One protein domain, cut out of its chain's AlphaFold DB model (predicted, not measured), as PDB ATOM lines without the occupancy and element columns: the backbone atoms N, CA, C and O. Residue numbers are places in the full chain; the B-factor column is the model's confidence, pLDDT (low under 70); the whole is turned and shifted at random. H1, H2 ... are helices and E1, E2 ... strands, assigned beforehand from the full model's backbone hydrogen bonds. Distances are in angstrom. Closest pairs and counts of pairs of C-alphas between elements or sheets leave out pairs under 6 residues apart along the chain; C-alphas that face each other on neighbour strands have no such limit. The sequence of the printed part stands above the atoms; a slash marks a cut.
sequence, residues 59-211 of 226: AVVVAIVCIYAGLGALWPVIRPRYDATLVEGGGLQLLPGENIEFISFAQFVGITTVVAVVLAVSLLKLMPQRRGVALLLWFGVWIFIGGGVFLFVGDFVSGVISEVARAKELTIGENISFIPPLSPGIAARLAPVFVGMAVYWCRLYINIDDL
ATOM      1  N   ALA A  59     -15.482 -18.784  37.845       86.81
ATOM      2  CA  ALA A  59     -16.778 -18.895  38.501       86.81
ATOM      3  C   ALA A  59     -17.890 -18.200  37.700       86.81
ATOM      4  O   ALA A  59     -18.968 -18.766  37.540       86.81
ATOM      5  N   VAL A  60     -17.623 -17.013  37.142       88.69
ATOM      6  CA  VAL A  60     -18.585 -16.297  36.288       88.69
ATOM      7  C   VAL A  60     -18.892 -17.091  35.022       88.69
ATOM      8  O   VAL A  60     -20.060 -17.248  34.681       88.69
ATOM      9  N   VAL A  61     -17.877 -17.626  34.344       91.44
ATOM     10  CA  VAL A  61     -18.081 -18.444  33.137       91.44
ATOM     11  C   VAL A  61     -18.935 -19.667  33.445       91.44
ATOM     12  O   VAL A  61     -19.911 -19.926  32.740       91.44
ATOM     13  N   VAL A  62     -18.606 -20.391  34.517       92.00
ATOM     14  CA  VAL A  62     -19.380 -21.558  34.957       92.00
ATOM     15  C   VAL A  62     -20.817 -21.153  35.276       92.00
ATOM     16  O   VAL A  62     -21.741 -21.809  34.808       92.00
ATOM     17  N   ALA A  63     -21.026 -20.045  35.989       91.00
ATOM     18  CA  ALA A  63     -22.362 -19.546  36.295       91.00
ATOM     19  C   ALA A  63     -23.166 -19.222  35.026       91.00
ATOM     20  O   ALA A  63     -24.312 -19.652  34.919       91.00
ATOM     21  N   ILE A  64     -22.569 -18.533  34.044       92.50
ATOM     22  CA  ILE A  64     -23.216 -18.234  32.756       92.50
ATOM     23  C   ILE A  64     -23.652 -19.536  32.080       92.50
ATOM     24  O   ILE A  64     -24.825 -19.694  31.744       92.50
ATOM     25  N   VAL A  65     -22.729 -20.489  31.920       93.50
ATOM     26  CA  VAL A  65     -23.009 -21.765  31.249       93.50
ATOM     27  C   VAL A  65     -24.086 -22.556  31.993       93.50
ATOM     28  O   VAL A  65     -25.022 -23.036  31.360       93.50
ATOM     29  N   CYS A  66     -24.008 -22.655  33.322       93.12
ATOM     30  CA  CYS A  66     -24.996 -23.367  34.133       93.12
ATOM     31  C   CYS A  66     -26.385 -22.723  34.073       93.12
ATOM     32  O   CYS A  66     -27.375 -23.444  33.973       93.12
ATOM     33  N   ILE A  67     -26.479 -21.390  34.100       93.25
ATOM     34  CA  ILE A  67     -27.760 -20.674  34.001       93.25
ATOM     35  C   ILE A  67     -28.400 -20.918  32.633       93.25
ATOM     36  O   ILE A  67     -29.573 -21.287  32.563       93.25
ATOM     37  N   TYR A  68     -27.637 -20.771  31.545       92.12
ATOM     38  CA  TYR A  68     -28.149 -21.029  30.198       92.12
ATOM     39  C   TYR A  68     -28.497 -22.504  29.980       92.12
ATOM     40  O   TYR A  68     -29.524 -22.793  29.374       92.12
ATOM     41  N   ALA A  69     -27.701 -23.441  30.500       90.50
ATOM     42  CA  ALA A  69     -28.007 -24.866  30.424       90.50
ATOM     43  C   ALA A  69     -29.276 -25.221  31.215       90.50
ATOM     44  O   ALA A  69     -30.146 -25.912  30.694       90.50
ATOM     45  N   GLY A  70     -29.418 -24.722  32.447       90.19
ATOM     46  CA  GLY A  70     -30.583 -24.989  33.292       90.19
ATOM     47  C   GLY A  70     -31.874 -24.416  32.712       90.19
ATOM     48  O   GLY A  70     -32.889 -25.107  32.649       90.19
ATOM     49  N   LEU A  71     -31.831 -23.176  32.217       90.06
ATOM     50  CA  LEU A  71     -32.980 -22.570  31.543       90.06
ATOM     51  C   LEU A  71     -33.268 -23.240  30.197       90.06
ATOM     52  O   LEU A  71     -34.434 -23.432  29.867       90.06
ATOM     53  N   GLY A  72     -32.233 -23.643  29.456       84.75
ATOM     54  CA  GLY A  72     -32.373 -24.407  28.217       84.75
ATOM     55  C   GLY A  72     -33.051 -25.752  28.455       84.75
ATOM     56  O   GLY A  72     -33.931 -26.128  27.696       84.75
ATOM     57  N   ALA A  73     -32.728 -26.437  29.554       85.19
ATOM     58  CA  ALA A  73     -33.378 -27.688  29.938       85.19
ATOM     59  C   ALA A  73     -34.839 -27.497  30.379       85.19
ATOM     60  O   ALA A  73     -35.675 -28.365  30.137       85.19
ATOM     61  N   LEU A  74     -35.162 -26.370  31.020       86.19
ATOM     62  CA  LEU A  74     -36.528 -26.065  31.453       86.19
ATOM     63  C   LEU A  74     -37.423 -25.605  30.292       86.19
ATOM     64  O   LEU A  74     -38.631 -25.837  30.299       86.19
ATOM     65  N   TRP A  75     -36.839 -24.954  29.289       82.25
ATOM     66  CA  TRP A  75     -37.565 -24.312  28.197       82.25
ATOM     67  C   TRP A  75     -38.517 -25.244  27.409       82.25
ATOM     68  O   TRP A  75     -39.662 -24.840  27.195       82.25
ATOM     69  N   PRO A  76     -38.161 -26.501  27.071       73.62
ATOM     70  CA  PRO A  76     -39.054 -27.453  26.399       73.62
ATOM     71  C   PRO A  76     -40.328 -27.808  27.171       73.62
ATOM     72  O   PRO A  76     -41.313 -28.231  26.570       73.62
ATOM     73  N   VAL A  77     -40.328 -27.652  28.498       74.88
ATOM     74  CA  VAL A  77     -41.503 -27.933  29.341       74.88
ATOM     75  C   VAL A  77     -42.567 -26.847  29.178       74.88
ATOM     76  O   VAL A  77     -43.757 -27.133  29.246       74.88
ATOM     77  N   ILE A  78     -42.136 -25.607  28.941       70.31
ATOM     78  CA  ILE A  78     -42.997 -24.419  28.836       70.31
ATOM     79  C   ILE A  78     -43.364 -24.131  27.365       70.31
ATOM     80  O   ILE A  78     -44.276 -23.354  27.079       70.31
ATOM     81  N   ARG A  79     -42.661 -24.760  26.414       64.00
ATOM     82  CA  ARG A  79     -42.855 -24.581  24.973       64.00
ATOM     83  C   ARG A  79     -44.191 -25.205  24.518       64.00
ATOM     84  O   ARG A  79     -44.422 -26.383  24.800       64.00
ATOM     85  N   PRO A  80     -45.053 -24.468  23.787       58.72
ATOM     86  CA  PRO A  80     -46.247 -25.042  23.167       58.72
ATOM     87  C   PRO A  80     -45.851 -26.156  22.190       58.72
ATOM     88  O   PRO A  80     -44.854 -26.025  21.476       58.72
ATOM     89  N   ARG A  81     -46.606 -27.257  22.170       61.78
ATOM     90  CA  ARG A  81     -46.333 -28.430  21.327       61.78
ATOM     91  C   ARG A  81     -47.348 -28.501  20.185       61.78
ATOM     92  O   ARG A  81     -48.483 -28.072  20.369       61.78
ATOM     93  N   TYR A  82     -46.948 -29.022  19.024       52.59
ATOM     94  CA  TYR A  82     -47.909 -29.347  17.967       52.59
ATOM     95  C   TYR A  82     -48.608 -30.653  18.317       52.59
ATOM     96  O   TYR A  82     -47.923 -31.627  18.611       52.59
ATOM     97  N   ASP A  83     -49.931 -30.681  18.213       53.09
ATOM     98  CA  ASP A  83     -50.706 -31.918  18.158       53.09
ATOM     99  C   ASP A  83     -50.822 -32.343  16.686       53.09
ATOM    100  O   ASP A  83     -51.321 -31.583  15.845       53.09
ATOM    101  N   ALA A  84     -50.300 -33.523  16.349       48.78
ATOM    102  CA  ALA A  84     -50.372 -34.094  15.009       48.78
ATOM    103  C   ALA A  84     -51.141 -35.415  15.044       48.78
ATOM    104  O   ALA A  84     -50.778 -36.345  15.763       48.78
ATOM    105  N   THR A  85     -52.172 -35.542  14.216       47.53
ATOM    106  CA  THR A  85     -52.887 -36.813  14.057       47.53
ATOM    107  C   THR A  85     -52.216 -37.652  12.973       47.53
ATOM    108  O   THR A  85     -51.992 -37.175  11.855       47.53
ATOM    109  N   LEU A  86     -51.899 -38.911  13.291       47.44
ATOM    110  CA  LEU A  86     -51.465 -39.912  12.315       47.44
ATOM    111  C   LEU A  86     -52.597 -40.198  11.315       47.44
ATOM    112  O   LEU A  86     -53.662 -40.668  11.710       47.44
ATOM    113  N   VAL A  87     -52.363 -39.948  10.025       53.12
ATOM    114  CA  VAL A  87     -53.318 -40.252   8.944       53.12
ATOM    115  C   VAL A  87     -52.992 -41.617   8.331       53.12
ATOM    116  O   VAL A  87     -51.820 -41.983   8.189       53.12
ATOM    117  N   GLU A  88     -54.024 -42.378   7.944       39.31
ATOM    118  CA  GLU A  88     -53.863 -43.621   7.179       39.31
ATOM    119  C   GLU A  88     -53.022 -43.368   5.916       39.31
ATOM    120  O   GLU A  88     -53.384 -42.569   5.055       39.31
ATOM    121  N   GLY A  89     -51.860 -44.026   5.835       46.41
ATOM    122  CA  GLY A  89     -50.851 -43.800   4.790       46.41
ATOM    123  C   GLY A  89     -49.469 -43.386   5.308       46.41
ATOM    124  O   GLY A  89     -48.547 -43.244   4.510       46.41
ATOM    125  N   GLY A  90     -49.298 -43.217   6.628       51.03
ATOM    126  CA  GLY A  90     -47.998 -42.913   7.249       51.03
ATOM    127  C   GLY A  90     -47.599 -41.435   7.186       51.03
ATOM    128  O   GLY A  90     -46.454 -41.096   7.480       51.03
ATOM    129  N   GLY A  91     -48.530 -40.556   6.806       44.53
ATOM    130  CA  GLY A  91     -48.356 -39.105   6.833       44.53
ATOM    131  C   GLY A  91     -48.840 -38.500   8.153       44.53
ATOM    132  O   GLY A  91     -49.886 -38.880   8.675       44.53
ATOM    133  N   LEU A  92     -48.088 -37.534   8.682       53.94
ATOM    134  CA  LEU A  92     -48.499 -36.718   9.828       53.94
ATOM    135  C   LEU A  92     -49.295 -35.508   9.309       53.94
ATOM    136  O   LEU A  92     -48.733 -34.685   8.582       53.94
ATOM    137  N   GLN A  93     -50.582 -35.381   9.660       48.41
ATOM    138  CA  GLN A  93     -51.320 -34.126   9.456       48.41
ATOM    139  C   GLN A  93     -51.134 -33.232  10.680       48.41
ATOM    140  O   GLN A  93     -51.569 -33.563  11.781       48.41
ATOM    141  N   LEU A  94     -50.497 -32.083  10.464       57.41
ATOM    142  CA  LEU A  94     -50.448 -31.000  11.440       57.41
ATOM    143  C   LEU A  94     -51.829 -30.334  11.477       57.41
ATOM    144  O   LEU A  94     -52.318 -29.888  10.434       57.41
ATOM    145  N   LEU A  95     -52.465 -30.255  12.650       56.34
ATOM    146  CA  LEU A  95     -53.660 -29.423  12.797       56.34
ATOM    147  C   LEU A  95     -53.285 -27.946  12.552       56.34
ATOM    148  O   LEU A  95     -52.179 -27.535  12.914       56.34
ATOM    149  N   PRO A  96     -54.178 -27.127  11.958       46.50
ATOM    150  CA  PRO A  96     -53.947 -25.697  11.778       46.50
ATOM    151  C   PRO A  96     -53.950 -24.986  13.141       46.50
ATOM    152  O   PRO A  96     -54.973 -24.492  13.607       46.50
ATOM    153  N   GLY A  97     -52.793 -24.979  13.797       55.41
ATOM    154  CA  GLY A  97     -52.492 -24.198  14.992       55.41
ATOM    155  C   GLY A  97     -51.640 -22.976  14.650       55.41
ATOM    156  O   GLY A  97     -51.027 -22.917  13.584       55.41
ATOM    157  N   GLU A  98     -51.609 -21.999  15.559       57.19
ATOM    158  CA  GLU A  98     -50.714 -20.832  15.534       57.19
ATOM    159  C   GLU A  98     -49.281 -21.179  15.092       57.19
ATOM    160  O   GLU A  98     -48.820 -22.306  15.252       57.19
ATOM    161  N   ASN A  99     -48.534 -20.199  14.573       68.44
ATOM    162  CA  ASN A  99     -47.127 -20.372  14.195       68.44
ATOM    163  C   ASN A  99     -46.252 -20.668  15.438       68.44
ATOM    164  O   ASN A  99     -45.577 -19.778  15.962       68.44
ATOM    165  N   ILE A 100     -46.248 -21.914  15.926       69.06
ATOM    166  CA  ILE A 100     -45.521 -22.347  17.130       69.06
ATOM    167  C   ILE A 100     -44.020 -22.122  16.953       69.06
ATOM    168  O   ILE A 100     -43.338 -21.760  17.912       69.06
ATOM    169  N   GLU A 101     -43.496 -22.249  15.732       70.94
ATOM    170  CA  GLU A 101     -42.109 -21.899  15.403       70.94
ATOM    171  C   GLU A 101     -41.777 -20.441  15.753       70.94
ATOM    172  O   GLU A 101     -40.752 -20.174  16.384       70.94
ATOM    173  N   PHE A 102     -42.674 -19.504  15.430       77.12
ATOM    174  CA  PHE A 102     -42.495 -18.082  15.725       77.12
ATOM    175  C   PHE A 102     -42.602 -17.787  17.224       77.12
ATOM    176  O   PHE A 102     -41.772 -17.060  17.771       77.12
ATOM    177  N   ILE A 103     -43.574 -18.387  17.915       79.31
ATOM    178  CA  ILE A 103     -43.738 -18.227  19.370       79.31
ATOM    179  C   ILE A 103     -42.507 -18.761  20.105       79.31
ATOM    180  O   ILE A 103     -41.966 -18.111  20.997       79.31
ATOM    181  N   SER A 104     -42.015 -19.922  19.682       74.69
ATOM    182  CA  SER A 104     -40.807 -20.530  20.234       74.69
ATOM    183  C   SER A 104     -39.581 -19.659  19.990       74.69
ATOM    184  O   SER A 104     -38.773 -19.449  20.892       74.69
ATOM    185  N   PHE A 105     -39.453 -19.101  18.787       81.81
ATOM    186  CA  PHE A 105     -38.390 -18.161  18.466       81.81
ATOM    187  C   PHE A 105     -38.442 -16.922  19.371       81.81
ATOM    188  O   PHE A 105     -37.425 -16.532  19.946       81.81
ATOM    189  N   ALA A 106     -39.628 -16.338  19.554       83.25
ATOM    190  CA  ALA A 106     -39.827 -15.180  20.417       83.25
ATOM    191  C   ALA A 106     -39.494 -15.496  21.885       83.25
ATOM    192  O   ALA A 106     -38.820 -14.704  22.545       83.25
ATOM    193  N   GLN A 107     -39.889 -16.671  22.384       84.81
ATOM    194  CA  GLN A 107     -39.533 -17.139  23.727       84.81
ATOM    195  C   GLN A 107     -38.023 -17.333  23.886       84.81
ATOM    196  O   GLN A 107     -37.461 -16.886  24.883       84.81
ATOM    197  N   PHE A 108     -37.358 -17.946  22.903       86.31
ATOM    198  CA  PHE A 108     -35.905 -18.109  22.909       86.31
ATOM    199  C   PHE A 108     -35.204 -16.752  23.027       86.31
ATOM    200  O   PHE A 108     -34.412 -16.544  23.951       86.31
ATOM    201  N   VAL A 109     -35.522 -15.809  22.135       88.62
ATOM    202  CA  VAL A 109     -34.911 -14.473  22.143       88.62
ATOM    203  C   VAL A 109     -35.244 -13.734  23.439       88.62
ATOM    204  O   VAL A 109     -34.354 -13.141  24.047       88.62
ATOM    205  N   GLY A 110     -36.491 -13.810  23.909       89.69
ATOM    206  CA  GLY A 110     -36.934 -13.163  25.143       89.69
ATOM    207  C   GLY A 110     -36.187 -13.665  26.379       89.69
ATOM    208  O   GLY A 110     -35.577 -12.869  27.091       89.69
ATOM    209  N   ILE A 111     -36.169 -14.983  26.608       90.00
ATOM    210  CA  ILE A 111     -35.516 -15.597  27.777       90.00
ATOM    211  C   ILE A 111     -34.017 -15.298  27.764       90.00
ATOM    212  O   ILE A 111     -33.467 -14.808  28.751       90.00
ATOM    213  N   THR A 112     -33.349 -15.553  26.638       90.88
ATOM    214  CA  THR A 112     -31.897 -15.364  26.537       90.88
ATOM    215  C   THR A 112     -31.485 -13.900  26.688       90.88
ATOM    216  O   THR A 112     -30.437 -13.633  27.281       90.88
ATOM    217  N   THR A 113     -32.319 -12.960  26.230       91.94
ATOM    218  CA  THR A 113     -32.114 -11.516  26.423       91.94
ATOM    219  C   THR A 113     -32.266 -11.119  27.886       91.94
ATOM    220  O   THR A 113     -31.391 -10.443  28.422       91.94
ATOM    221  N   VAL A 114     -33.329 -11.565  28.564       94.75
ATOM    222  CA  VAL A 114     -33.537 -11.272  29.994       94.75
ATOM    223  C   VAL A 114     -32.363 -11.786  30.829       94.75
ATOM    224  O   VAL A 114     -31.837 -11.059  31.672       94.75
ATOM    225  N   VAL A 115     -31.890 -13.002  30.551       93.19
ATOM    226  CA  VAL A 115     -30.712 -13.580  31.213       93.19
ATOM    227  C   VAL A 115     -29.463 -12.735  30.963       93.19
ATOM    228  O   VAL A 115     -28.750 -12.410  31.914       93.19
ATOM    229  N   ALA A 116     -29.215 -12.321  29.716       92.56
ATOM    230  CA  ALA A 116     -28.072 -11.475  29.376       92.56
ATOM    231  C   ALA A 116     -28.099 -10.136  30.135       92.56
ATOM    232  O   ALA A 116     -27.067  -9.700  30.645       92.56
ATOM    233  N   VAL A 117     -29.277  -9.518  30.281       93.12
ATOM    234  CA  VAL A 117     -29.466  -8.283  31.062       93.12
ATOM    235  C   VAL A 117     -29.144  -8.503  32.541       93.12
ATOM    236  O   VAL A 117     -28.358  -7.751  33.119       93.12
ATOM    237  N   VAL A 118     -29.697  -9.548  33.163       92.75
ATOM    238  CA  VAL A 118     -29.454  -9.860  34.585       92.75
ATOM    239  C   VAL A 118     -27.971 -10.133  34.846       92.75
ATOM    240  O   VAL A 118     -27.406  -9.641  35.831       92.75
ATOM    241  N   LEU A 119     -27.315 -10.873  33.951       90.38
ATOM    242  CA  LEU A 119     -25.889 -11.167  34.045       90.38
ATOM    243  C   LEU A 119     -25.033  -9.910  33.866       90.38
ATOM    244  O   LEU A 119     -24.115  -9.703  34.657       90.38
ATOM    245  N   ALA A 120     -25.358  -9.038  32.907       89.44
ATOM    246  CA  ALA A 120     -24.655  -7.770  32.697       89.44
ATOM    247  C   ALA A 120     -24.697  -6.883  33.953       89.44
ATOM    248  O   ALA A 120     -23.680  -6.330  34.378       89.44
ATOM    249  N   VAL A 121     -25.868  -6.797  34.592       87.94
ATOM    250  CA  VAL A 121     -26.058  -6.064  35.852       87.94
ATOM    251  C   VAL A 121     -25.257  -6.683  36.998       87.94
ATOM    252  O   VAL A 121     -24.624  -5.961  37.771       87.94
ATOM    253  N   SER A 122     -25.275  -8.009  37.113       87.88
ATOM    254  CA  SER A 122     -24.579  -8.737  38.179       87.88
ATOM    255  C   SER A 122     -23.059  -8.639  38.040       87.88
ATOM    256  O   SER A 122     -22.354  -8.472  39.037       87.88
ATOM    257  N   LEU A 123     -22.550  -8.663  36.806       86.19
ATOM    258  CA  LEU A 123     -21.123  -8.587  36.500       86.19
ATOM    259  C   LEU A 123     -20.489  -7.289  37.015       86.19
ATOM    260  O   LEU A 123     -19.414  -7.318  37.614       86.19
ATOM    261  N   LEU A 124     -21.179  -6.159  36.837       78.19
ATOM    262  CA  LEU A 124     -20.707  -4.844  37.283       78.19
ATOM    263  C   LEU A 124     -20.687  -4.695  38.809       78.19
ATOM    264  O   LEU A 124     -19.864  -3.943  39.331       78.19
ATOM    265  N   LYS A 125     -21.558  -5.419  39.524       79.75
ATOM    266  CA  LYS A 125     -21.536  -5.480  40.994       79.75
ATOM    267  C   LYS A 125     -20.394  -6.350  41.513       79.75
ATOM    268  O   LYS A 125     -19.792  -6.017  42.525       79.75
ATOM    269  N   LEU A 126     -20.103  -7.455  40.827       78.44
ATOM    270  CA  LEU A 126     -19.098  -8.423  41.270       78.44
ATOM    271  C   LEU A 126     -17.661  -7.965  40.975       78.44
ATOM    272  O   LEU A 126     -16.739  -8.323  41.704       78.44
ATOM    273  N   MET A 127     -17.455  -7.184  39.909       75.19
ATOM    274  CA  MET A 127     -16.127  -6.736  39.471       75.19
ATOM    275  C   MET A 127     -16.036  -5.207  39.301       75.19
ATOM    276  O   MET A 127     -15.745  -4.725  38.203       75.19
ATOM    277  N   PRO A 128     -16.222  -4.418  40.378       68.12
ATOM    278  CA  PRO A 128     -16.218  -2.955  40.298       68.12
ATOM    279  C   PRO A 128     -14.863  -2.378  39.851       68.12
ATOM    280  O   PRO A 128     -14.821  -1.377  39.148       68.12
ATOM    281  N   GLN A 129     -13.755  -3.045  40.187       63.59
ATOM    282  CA  GLN A 129     -12.383  -2.584  39.913       63.59
ATOM    283  C   GLN A 129     -11.897  -2.855  38.476       63.59
ATOM    284  O   GLN A 129     -10.792  -2.461  38.113       63.59
ATOM    285  N   ARG A 130     -12.663  -3.594  37.662       67.00
ATOM    286  CA  ARG A 130     -12.244  -4.088  36.332       67.00
ATOM    287  C   ARG A 130     -13.231  -3.657  35.245       67.00
ATOM    288  O   ARG A 130     -13.572  -4.427  34.352       67.00
ATOM    289  N   ARG A 131     -13.698  -2.415  35.346       73.19
ATOM    290  CA  ARG A 131     -14.610  -1.765  34.401       73.19
ATOM    291  C   ARG A 131     -13.867  -1.408  33.108       73.19
ATOM    292  O   ARG A 131     -12.842  -0.738  33.145       73.19
ATOM    293  N   GLY A 132     -14.357  -1.883  31.961       81.62
ATOM    294  CA  GLY A 132     -13.776  -1.531  30.661       81.62
ATOM    295  C   GLY A 132     -14.328  -2.307  29.466       81.62
ATOM    296  O   GLY A 132     -15.069  -3.282  29.617       81.62
ATOM    297  N   VAL A 133     -13.919  -1.876  28.269       84.94
ATOM    298  CA  VAL A 133     -14.340  -2.439  26.969       84.94
ATOM    299  C   VAL A 133     -13.892  -3.893  26.797       84.94
ATOM    300  O   VAL A 133     -14.618  -4.709  26.237       84.94
ATOM    301  N   ALA A 134     -12.723  -4.257  27.334       87.81
ATOM    302  CA  ALA A 134     -12.231  -5.633  27.275       87.81
ATOM    303  C   ALA A 134     -13.159  -6.617  28.014       87.81
ATOM    304  O   ALA A 134     -13.430  -7.701  27.502       87.81
ATOM    305  N   LEU A 135     -13.691  -6.227  29.182       87.38
ATOM    306  CA  LEU A 135     -14.637  -7.053  29.940       87.38
ATOM    307  C   LEU A 135     -15.982  -7.170  29.209       87.38
ATOM    308  O   LEU A 135     -16.580  -8.240  29.222       87.38
ATOM    309  N   LEU A 136     -16.420  -6.108  28.526       89.62
ATOM    310  CA  LEU A 136     -17.619  -6.117  27.682       89.62
ATOM    311  C   LEU A 136     -17.493  -7.112  26.520       89.62
ATOM    312  O   LEU A 136     -18.397  -7.921  26.318       89.62
ATOM    313  N   LEU A 137     -16.381  -7.085  25.780       92.25
ATOM    314  CA  LEU A 137     -16.146  -8.033  24.683       92.25
ATOM    315  C   LEU A 137     -16.049  -9.470  25.200       92.25
ATOM    316  O   LEU A 137     -16.681 -10.370  24.650       92.25
ATOM    317  N   TRP A 138     -15.310  -9.675  26.291       93.19
ATOM    318  CA  TRP A 138     -15.209 -10.975  26.952       93.19
ATOM    319  C   TRP A 138     -16.585 -11.499  27.385       93.19
ATOM    320  O   TRP A 138     -16.931 -12.641  27.093       93.19
ATOM    321  N   PHE A 139     -17.402 -10.654  28.016       91.88
ATOM    322  CA  PHE A 139     -18.764 -10.987  28.424       91.88
ATOM    323  C   PHE A 139     -19.644 -11.346  27.222       91.88
ATOM    324  O   PHE A 139     -20.318 -12.375  27.249       91.88
ATOM    325  N   GLY A 140     -19.591 -10.556  26.146       91.81
ATOM    326  CA  GLY A 140     -20.351 -10.812  24.922       91.81
ATOM    327  C   GLY A 140     -20.053 -12.182  24.308       91.81
ATOM    328  O   GLY A 140     -20.979 -12.896  23.924       91.81
ATOM    329  N   VAL A 141     -18.781 -12.599  24.298       94.94
ATOM    330  CA  VAL A 141     -18.376 -13.941  23.839       94.94
ATOM    331  C   VAL A 141     -19.030 -15.036  24.684       94.94
ATOM    332  O   VAL A 141     -19.567 -15.999  24.135       94.94
ATOM    333  N   TRP A 142     -19.048 -14.891  26.010       94.31
ATOM    334  CA  TRP A 142     -19.655 -15.895  26.888       94.31
ATOM    335  C   TRP A 142     -21.179 -15.925  26.821       94.31
ATOM    336  O   TRP A 142     -21.753 -17.008  26.907       94.31
ATOM    337  N   ILE A 143     -21.841 -14.786  26.597       94.06
ATOM    338  CA  ILE A 143     -23.285 -14.754  26.320       94.06
ATOM    339  C   ILE A 143     -23.599 -15.453  24.995       94.06
ATOM    340  O   ILE A 143     -24.552 -16.229  24.927       94.06
ATOM    341  N   PHE A 144     -22.779 -15.249  23.961       93.56
ATOM    342  CA  PHE A 144     -22.949 -15.936  22.680       93.56
ATOM    343  C   PHE A 144     -22.821 -17.459  22.829       93.56
ATOM    344  O   PHE A 144     -23.674 -18.208  22.349       93.56
ATOM    345  N   ILE A 145     -21.788 -17.918  23.544       93.69
ATOM    346  CA  ILE A 145     -21.584 -19.342  23.843       93.69
ATOM    347  C   ILE A 145     -22.742 -19.885  24.692       93.69
ATOM    348  O   ILE A 145     -23.286 -20.940  24.371       93.69
ATOM    349  N   GLY A 146     -23.165 -19.154  25.726       89.81
ATOM    350  CA  GLY A 146     -24.296 -19.516  26.581       89.81
ATOM    351  C   GLY A 146     -25.600 -19.687  25.799       89.81
ATOM    352  O   GLY A 146     -26.286 -20.690  25.968       89.81
ATOM    353  N   GLY A 147     -25.899 -18.782  24.863       87.88
ATOM    354  CA  GLY A 147     -27.042 -18.923  23.955       87.88
ATOM    355  C   GLY A 147     -26.965 -20.182  23.081       87.88
ATOM    356  O   GLY A 147     -27.981 -20.833  22.848       87.88
ATOM    357  N   GLY A 148     -25.763 -20.571  22.645       88.25
ATOM    358  CA  GLY A 148     -25.536 -21.847  21.956       88.25
ATOM    359  C   GLY A 148     -25.786 -23.065  22.851       88.25
ATOM    360  O   GLY A 148     -26.455 -24.006  22.429       88.25
ATOM    361  N   VAL A 149     -25.306 -23.028  24.097       89.81
ATOM    362  CA  VAL A 149     -25.551 -24.083  25.098       89.81
ATOM    363  C   VAL A 149     -27.043 -24.222  25.394       89.81
ATOM    364  O   VAL A 149     -27.547 -25.339  25.439       89.81
ATOM    365  N   PHE A 150     -27.761 -23.108  25.545       88.25
ATOM    366  CA  PHE A 150     -29.208 -23.105  25.766       88.25
ATOM    367  C   PHE A 150     -29.955 -23.847  24.657       88.25
ATOM    368  O   PHE A 150     -30.805 -24.681  24.955       88.25
ATOM    369  N   LEU A 151     -29.622 -23.571  23.390       85.38
ATOM    370  CA  LEU A 151     -30.242 -24.245  22.247       85.38
ATOM    371  C   LEU A 151     -29.918 -25.732  22.232       85.38
ATOM    372  O   LEU A 151     -30.822 -26.549  22.133       85.38
ATOM    373  N   PHE A 152     -28.642 -26.081  22.397       86.31
ATOM    374  CA  PHE A 152     -28.214 -27.474  22.374       86.31
ATOM    375  C   PHE A 152     -28.892 -28.304  23.472       86.31
ATOM    376  O   PHE A 152     -29.396 -29.394  23.212       86.31
ATOM    377  N   VAL A 153     -28.938 -27.779  24.700       85.50
ATOM    378  CA  VAL A 153     -29.594 -28.453  25.826       85.50
ATOM    379  C   VAL A 153     -31.112 -28.478  25.638       85.50
ATOM    380  O   VAL A 153     -31.734 -29.501  25.910       85.50
ATOM    381  N   GLY A 154     -31.707 -27.393  25.139       81.69
ATOM    382  CA  GLY A 154     -33.136 -27.329  24.845       81.69
ATOM    383  C   GLY A 154     -33.569 -28.336  23.784       81.69
ATOM    384  O   GLY A 154     -34.562 -29.035  23.983       81.69
ATOM    385  N   ASP A 155     -32.807 -28.483  22.703       80.38
ATOM    386  CA  ASP A 155     -33.070 -29.475  21.657       80.38
ATOM    387  C   ASP A 155     -32.876 -30.900  22.184       80.38
ATOM    388  O   ASP A 155     -33.715 -31.770  21.944       80.38
ATOM    389  N   PHE A 156     -31.820 -31.136  22.969       80.81
ATOM    390  CA  PHE A 156     -31.571 -32.437  23.589       80.81
ATOM    391  C   PHE A 156     -32.726 -32.857  24.506       80.81
ATOM    392  O   PHE A 156     -33.257 -33.960  24.382       80.81
ATOM    393  N   VAL A 157     -33.166 -31.964  25.395       79.06
ATOM    394  CA  VAL A 157     -34.278 -32.235  26.313       79.06
ATOM    395  C   VAL A 157     -35.605 -32.346  25.559       79.06
ATOM    396  O   VAL A 157     -36.405 -33.225  25.875       79.06
ATOM    397  N   SER A 158     -35.823 -31.546  24.511       73.12
ATOM    398  CA  SER A 158     -36.993 -31.687  23.630       73.12
ATOM    399  C   SER A 158     -37.040 -33.063  22.966       73.12
ATOM    400  O   SER A 158     -38.113 -33.659  22.890       73.12
ATOM    401  N   GLY A 159     -35.894 -33.596  22.532       69.00
ATOM    402  CA  GLY A 159     -35.788 -34.939  21.957       69.00
ATOM    403  C   GLY A 159     -36.081 -36.060  22.958       69.00
ATOM    404  O   GLY A 159     -36.680 -37.063  22.585       69.00
ATOM    405  N   VAL A 160     -35.716 -35.881  24.233       70.31
ATOM    406  CA  VAL A 160     -36.026 -36.839  25.312       70.31
ATOM    407  C   VAL A 160     -37.504 -36.787  25.717       70.31
ATOM    408  O   VAL A 160     -38.090 -37.822  26.027       70.31
ATOM    409  N   ILE A 161     -38.106 -35.593  25.731       67.38
ATOM    410  CA  ILE A 161     -39.503 -35.380  26.142       67.38
ATOM    411  C   ILE A 161     -40.494 -35.722  25.021       67.38
ATOM    412  O   ILE A 161     -41.623 -36.113  25.312       67.38
ATOM    413  N   SER A 162     -40.109 -35.563  23.752       59.12
ATOM    414  CA  SER A 162     -41.011 -35.808  22.623       59.12
ATOM    415  C   SER A 162     -41.376 -37.291  22.518       59.12
ATOM    416  O   SER A 162     -40.514 -38.155  22.356       59.12
ATOM    417  N   GLU A 163     -42.677 -37.583  22.526       53.16
ATOM    418  CA  GLU A 163     -43.236 -38.941  22.432       53.16
ATOM    419  C   GLU A 163     -42.939 -39.635  21.092       53.16
ATOM    420  O   GLU A 163     -43.133 -40.840  20.963       53.16
ATOM    421  N   VAL A 164     -42.352 -38.924  20.123       50.03
ATOM    422  CA  VAL A 164     -41.783 -39.509  18.900       50.03
ATOM    423  C   VAL A 164     -40.720 -40.574  19.203       50.03
ATOM    424  O   VAL A 164     -40.628 -41.562  18.479       50.03
ATOM    425  N   ALA A 165     -39.969 -40.466  20.305       43.22
ATOM    426  CA  ALA A 165     -39.052 -41.532  20.728       43.22
ATOM    427  C   ALA A 165     -39.787 -42.818  21.175       43.22
ATOM    428  O   ALA A 165     -39.203 -43.903  21.180       43.22
ATOM    429  N   ARG A 166     -41.079 -42.706  21.514       45.06
ATOM    430  CA  ARG A 166     -41.989 -43.796  21.889       45.06
ATOM    431  C   ARG A 166     -42.923 -44.208  20.731       45.06
ATOM    432  O   ARG A 166     -43.731 -45.114  20.890       45.06
ATOM    433  N   ALA A 167     -42.731 -43.647  19.527       47.19
ATOM    434  CA  ALA A 167     -43.478 -43.966  18.298       47.19
ATOM    435  C   ALA A 167     -43.354 -45.421  17.812       47.19
ATOM    436  O   ALA A 167     -44.008 -45.808  16.849       47.19
ATOM    437  N   LYS A 168     -42.529 -46.248  18.463       45.88
ATOM    438  CA  LYS A 168     -42.410 -47.675  18.144       45.88
ATOM    439  C   LYS A 168     -43.607 -48.509  18.636       45.88
ATOM    440  O   LYS A 168     -43.691 -49.678  18.277       45.88
ATOM    441  N   GLU A 169     -44.509 -47.923  19.428       46.44
ATOM    442  CA  GLU A 169     -45.659 -48.603  20.051       46.44
ATOM    443  C   GLU A 169     -47.030 -47.990  19.691       46.44
ATOM    444  O   GLU A 169     -48.050 -48.478  20.169       46.44
ATOM    445  N   LEU A 170     -47.084 -46.954  18.842       46.69
ATOM    446  CA  LEU A 170     -48.327 -46.220  18.574       46.69
ATOM    447  C   LEU A 170     -49.220 -46.899  17.523       46.69
ATOM    448  O   LEU A 170     -48.760 -47.339  16.466       46.69
ATOM    449  N   THR A 171     -50.522 -46.944  17.816       45.44
ATOM    450  CA  THR A 171     -51.568 -47.487  16.933       45.44
ATOM    451  C   THR A 171     -52.109 -46.379  16.017       45.44
ATOM    452  O   THR A 171     -52.140 -45.206  16.387       45.44
ATOM    453  N   ILE A 172     -52.522 -46.729  14.794       45.12
ATOM    454  CA  ILE A 172     -53.104 -45.789  13.816       45.12
ATOM    455  C   ILE A 172     -54.289 -45.042  14.462       45.12
ATOM    456  O   ILE A 172     -55.219 -45.680  14.951       45.12
ATOM    457  N   GLY A 173     -54.247 -43.702  14.464       48.44
ATOM    458  CA  GLY A 173     -55.259 -42.827  15.079       48.44
ATOM    459  C   GLY A 173     -54.826 -42.113  16.371       48.44
ATOM    460  O   GLY A 173     -55.590 -41.308  16.899       48.44
ATOM    461  N   GLU A 174     -53.616 -42.369  16.874       45.16
ATOM    462  CA  GLU A 174     -53.091 -41.744  18.094       45.16
ATOM    463  C   GLU A 174     -52.447 -40.368  17.817       45.16
ATOM    464  O   GLU A 174     -51.800 -40.151  16.787       45.16
ATOM    465  N   ASN A 175     -52.689 -39.412  18.718       47.44
ATOM    466  CA  ASN A 175     -52.244 -38.024  18.597       47.44
ATOM    467  C   ASN A 175     -50.774 -37.925  19.028       47.44
ATOM    468  O   ASN A 175     -50.455 -38.187  20.184       47.44
ATOM    469  N   ILE A 176     -49.876 -37.572  18.109       50.34
ATOM    470  CA  ILE A 176     -48.442 -37.456  18.376       50.34
ATOM    471  C   ILE A 176     -48.095 -35.992  18.591       50.34
ATOM    472  O   ILE A 176     -48.252 -35.163  17.693       50.34
ATOM    473  N   SER A 177     -47.546 -35.689  19.765       51.19
ATOM    474  CA  SER A 177     -47.026 -34.362  20.063       51.19
ATOM    475  C   SER A 177     -45.575 -34.227  19.579       51.19
ATOM    476  O   SER A 177     -44.684 -34.917  20.086       51.19
ATOM    477  N   PHE A 178     -45.317 -33.366  18.588       48.62
ATOM    478  CA  PHE A 178     -43.975 -33.135  18.029       48.62
ATOM    479  C   PHE A 178     -43.495 -31.705  18.283       48.62
ATOM    480  O   PHE A 178     -44.217 -30.727  18.080       48.62
ATOM    481  N   ILE A 179     -42.238 -31.582  18.709       57.12
ATOM    482  CA  ILE A 179     -41.554 -30.305  18.897       57.12
ATOM    483  C   ILE A 179     -40.538 -30.156  17.754       57.12
ATOM    484  O   ILE A 179     -39.512 -30.838  17.777       57.12
ATOM    485  N   PRO A 180     -40.778 -29.290  16.752       58.06
ATOM    486  CA  PRO A 180     -39.829 -29.107  15.666       58.06
ATOM    487  C   PRO A 180     -38.520 -28.476  16.169       58.06
ATOM    488  O   PRO A 180     -38.555 -27.554  17.007       58.06
ATOM    489  N   PRO A 181     -37.365 -28.951  15.659       58.34
ATOM    490  CA  PRO A 181     -36.068 -28.375  15.982       58.34
ATOM    491  C   PRO A 181     -36.032 -26.923  15.508       58.34
ATOM    492  O   PRO A 181     -36.321 -26.623  14.349       58.34
ATOM    493  N   LEU A 182     -35.702 -26.004  16.416       62.97
ATOM    494  CA  LEU A 182     -35.622 -24.584  16.096       62.97
ATOM    495  C   LEU A 182     -34.188 -24.276  15.669       62.97
ATOM    496  O   LEU A 182     -33.263 -24.426  16.457       62.97
ATOM    497  N   SER A 183     -33.995 -23.825  14.431       66.31
ATOM    498  CA  SER A 183     -32.689 -23.366  13.944       66.31
ATOM    499  C   SER A 183     -32.677 -21.838  13.888       66.31
ATOM    500  O   SER A 183     -32.922 -21.259  12.823       66.31
ATOM    501  N   PRO A 184     -32.408 -21.137  15.007       69.31
ATOM    502  CA  PRO A 184     -32.377 -19.689  14.985       69.31
ATOM    503  C   PRO A 184     -31.162 -19.239  14.173       69.31
ATOM    504  O   PRO A 184     -30.013 -19.645  14.418       69.31
ATOM    505  N   GLY A 185     -31.423 -18.366  13.200       75.88
ATOM    506  CA  GLY A 185     -30.374 -17.699  12.442       75.88
ATOM    507  C   GLY A 185     -29.391 -16.973  13.367       75.88
ATOM    508  O   GLY A 185     -29.710 -16.619  14.505       75.88
ATOM    509  N   ILE A 186     -28.177 -16.724  12.874       80.31
ATOM    510  CA  ILE A 186     -27.105 -16.066  13.643       80.31
ATOM    511  C   ILE A 186     -27.553 -14.715  14.220       80.31
ATOM    512  O   ILE A 186     -27.218 -14.400  15.358       80.31
ATOM    513  N   ALA A 187     -28.379 -13.963  13.487       81.56
ATOM    514  CA  ALA A 187     -28.937 -12.693  13.950       81.56
ATOM    515  C   ALA A 187     -29.710 -12.827  15.275       81.56
ATOM    516  O   ALA A 187     -29.536 -12.017  16.181       81.56
ATOM    517  N   ALA A 188     -30.501 -13.889  15.432       81.69
ATOM    518  CA  ALA A 188     -31.275 -14.126  16.645       81.69
ATOM    519  C   ALA A 188     -30.401 -14.526  17.838       81.69
ATOM    520  O   ALA A 188     -30.710 -14.178  18.971       81.69
ATOM    521  N   ARG A 189     -29.279 -15.212  17.586       84.25
ATOM    522  CA  ARG A 189     -28.273 -15.506  18.619       84.25
ATOM    523  C   ARG A 189     -27.487 -14.267  19.043       84.25
ATOM    524  O   ARG A 189     -27.060 -14.185  20.189       84.25
ATOM    525  N   LEU A 190     -27.304 -13.307  18.140       90.94
ATOM    526  CA  LEU A 190     -26.610 -12.054  18.433       90.94
ATOM    527  C   LEU A 190     -27.491 -11.027  19.149       90.94
ATOM    528  O   LEU A 190     -26.952 -10.182  19.858       90.94
ATOM    529  N   ALA A 191     -28.819 -11.095  19.021       90.50
ATOM    530  CA  ALA A 191     -29.717 -10.141  19.673       90.50
ATOM    531  C   ALA A 191     -29.532 -10.079  21.212       90.50
ATOM    532  O   ALA A 191     -29.281  -8.984  21.720       90.50
ATOM    533  N   PRO A 192     -29.522 -11.202  21.961       89.50
ATOM    534  CA  PRO A 192     -29.242 -11.192  23.401       89.50
ATOM    535  C   PRO A 192     -27.853 -10.649  23.750       89.50
ATOM    536  O   PRO A 192     -27.693  -9.945  24.746       89.50
ATOM    537  N   VAL A 193     -26.850 -10.960  22.919       91.56
ATOM    538  CA  VAL A 193     -25.465 -10.493  23.088       91.56
ATOM    539  C   VAL A 193     -25.415  -8.974  22.989       91.56
ATOM    540  O   VAL A 193     -24.888  -8.314  23.880       91.56
ATOM    541  N   PHE A 194     -26.014  -8.419  21.934       92.69
ATOM    542  CA  PHE A 194     -26.066  -6.982  21.706       92.69
ATOM    543  C   PHE A 194     -26.788  -6.259  22.842       92.69
ATOM    544  O   PHE A 194     -26.250  -5.296  23.385       92.69
ATOM    545  N   VAL A 195     -27.964  -6.744  23.254       93.31
ATOM    546  CA  VAL A 195     -28.730  -6.125  24.346       93.31
ATOM    547  C   VAL A 195     -27.962  -6.195  25.667       93.31
ATOM    548  O   VAL A 195     -27.863  -5.189  26.368       93.31
ATOM    549  N   GLY A 196     -27.361  -7.340  25.998       90.94
ATOM    550  CA  GLY A 196     -26.544  -7.488  27.205       90.94
ATOM    551  C   GLY A 196     -25.332  -6.551  27.215       90.94
ATOM    552  O   GLY A 196     -25.060  -5.901  28.227       90.94
ATOM    553  N   MET A 197     -24.633  -6.429  26.083       92.12
ATOM    554  CA  MET A 197     -23.508  -5.502  25.929       92.12
ATOM    555  C   MET A 197     -23.958  -4.040  26.010       92.12
ATOM    556  O   MET A 197     -23.309  -3.255  26.697       92.12
ATOM    557  N   ALA A 198     -25.077  -3.671  25.381       92.06
ATOM    558  CA  ALA A 198     -25.634  -2.322  25.455       92.06
ATOM    559  C   ALA A 198     -26.016  -1.947  26.896       92.06
ATOM    560  O   ALA A 198     -25.651  -0.873  27.366       92.06
ATOM    561  N   VAL A 199     -26.665  -2.850  27.637       90.62
ATOM    562  CA  VAL A 199     -27.007  -2.622  29.052       90.62
ATOM    563  C   VAL A 199     -25.759  -2.487  29.918       90.62
ATOM    564  O   VAL A 199     -25.694  -1.584  30.756       90.62
ATOM    565  N   TYR A 200     -24.755  -3.347  29.718       88.69
ATOM    566  CA  TYR A 200     -23.470  -3.204  30.402       88.69
ATOM    567  C   TYR A 200     -22.840  -1.840  30.094       88.69
ATOM    568  O   TYR A 200     -22.377  -1.161  31.009       88.69
ATOM    569  N   TRP A 201     -22.852  -1.422  28.825       89.31
ATOM    570  CA  TRP A 201     -22.285  -0.152  28.380       89.31
ATOM    571  C   TRP A 201     -23.003   1.041  29.012       89.31
ATOM    572  O   TRP A 201     -22.359   1.875  29.636       89.31
ATOM    573  N   CYS A 202     -24.333   1.102  28.949       87.44
ATOM    574  CA  CYS A 202     -25.102   2.170  29.591       87.44
ATOM    575  C   CYS A 202     -24.809   2.252  31.094       87.44
ATOM    576  O   CYS A 202     -24.606   3.334  31.639       87.44
ATOM    577  N   ARG A 203     -24.729   1.104  31.769       82.94
ATOM    578  CA  ARG A 203     -24.483   1.051  33.212       82.94
ATOM    579  C   ARG A 203     -23.046   1.405  33.592       82.94
ATOM    580  O   ARG A 203     -22.829   1.901  34.696       82.94
ATOM    581  N   LEU A 204     -22.089   1.163  32.697       81.81
ATOM    582  CA  LEU A 204     -20.708   1.602  32.852       81.81
ATOM    583  C   LEU A 204     -20.636   3.129  32.958       81.81
ATOM    584  O   LEU A 204     -19.981   3.605  33.873       81.81
ATOM    585  N   TYR A 205     -21.334   3.862  32.083       78.38
ATOM    586  CA  TYR A 205     -21.306   5.331  32.061       78.38
ATOM    587  C   TYR A 205     -22.138   5.977  33.169       78.38
ATOM    588  O   TYR A 205     -21.684   6.936  33.773       78.38
ATOM    589  N   ILE A 206     -23.306   5.419  33.501       77.06
ATOM    590  CA  ILE A 206     -24.177   5.983  34.550       77.06
ATOM    591  C   ILE A 206     -23.517   5.959  35.947       77.06
ATOM    592  O   ILE A 206     -23.893   6.744  36.800       77.06
ATOM    593  N   ASN A 207     -22.537   5.081  36.202       66.88
ATOM    594  CA  ASN A 207     -21.848   4.991  37.503       66.88
ATOM    595  C   ASN A 207     -20.516   5.769  37.569       66.88
ATOM    596  O   ASN A 207     -19.757   5.550  38.513       66.88
ATOM    597  N   ILE A 208     -20.162   6.564  36.552       59.53
ATOM    598  CA  ILE A 208     -18.924   7.368  36.578       59.53
ATOM    599  C   ILE A 208     -19.148   8.634  37.418       59.53
ATOM    600  O   ILE A 208     -18.332   8.927  38.283       59.53
ATOM    601  N   ASP A 209     -20.313   9.272  37.278       58.56
ATOM    602  CA  ASP A 209     -20.640  10.535  37.959       58.56
ATOM    603  C   ASP A 209     -20.691  10.426  39.501       58.56
ATOM    604  O   ASP A 209     -20.433  11.403  40.204       58.56
ATOM    605  N   ASP A 210     -20.996   9.240  40.041       60.91
ATOM    606  CA  ASP A 210     -21.072   9.013  41.493       60.91
ATOM    607  C   ASP A 210     -19.683   8.853  42.144       60.91
ATOM    608  O   ASP A 210     -19.509   9.182  43.315       60.91
ATOM    609  N   LEU A 211     -18.685   8.342  41.410       59.78
ATOM    610  CA  LEU A 211     -17.346   8.085  41.958       59.78
ATOM    611  C   LEU A 211     -16.476   9.344  41.973       59.78
ATOM    612  O   LEU A 211     -15.708   9.535  42.914       59.78
TER     613      LEU A 211
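Overview. This is residues 59 to 211 of the 226 residues of an uncharacterized protein of Corynebacterium ulcerans (UniProt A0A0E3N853). This is a long rod: four helices, H1, H2, H3 and H5, form a loose up-and-down bundle, each running against the one before it, and a small antiparallel sheet in the order E2 E1 E3 makes one end of the rod, with short H4 grazing it. The printed part has 153 residues, in the order H1 E1 E2 H2 H3 H4 E3 H5, mostly helix. It is loose, with a radius of gyration of the C-alphas of 19.8 A, and spans 72 by 28 by 21 A.

Along the chain. Find C-alpha 82 at (-47.909, -29.347, 17.967), where E1, residues 82 to 87, begins its 15.2 A. E2 is residues 91 to 94 and E3 residues 175 to 178, 9.6 A each. H1, residues 59 to 78, runs 28.5 A; H2, residues 100 to 126, 38.4 A; H3, residues 133 to 161, 41.5 A; H4, residues 163 to 166, 5.0 A. H5, residues 186 to 206, runs 30.5 A to C-alpha 206 at (-24.177, 5.983, 34.550), with a kink of 25 degrees near residue 193.

Arrangement. Look first at inner strand E1: N 87 and O 91 of E2 are 3.0 A apart, and N 84 and O 176 of E3 2.9 A. H4 only grazes this sheet. H1 touches H3, closest at C-alphas 72 and 150, 4.2 A. H2 touches H5 at C-alphas 113 and 192, 4.2 A, at a shallow tilt of 29 degrees, the same way. H3, with residues 136 to 148 alone, touches H5 at C-alphas 140 and 193, 5.4 A. H1 and H5 are apart. Every O i to N i+4 pair is within hydrogen-bond range in H3, but 13 of 16 in H1, 21 of 23 in H2 and 15 of 17 in H5; H4 is too short for one.

Size, cuts and confidence. The farthest C-alphas, of Glu 88 and Leu 211, are 72.2 A apart. The printed part has no cut and no long link. Its mean pLDDT is 75.0; residues 79 to 100 and 161 to 184 are among those under 70.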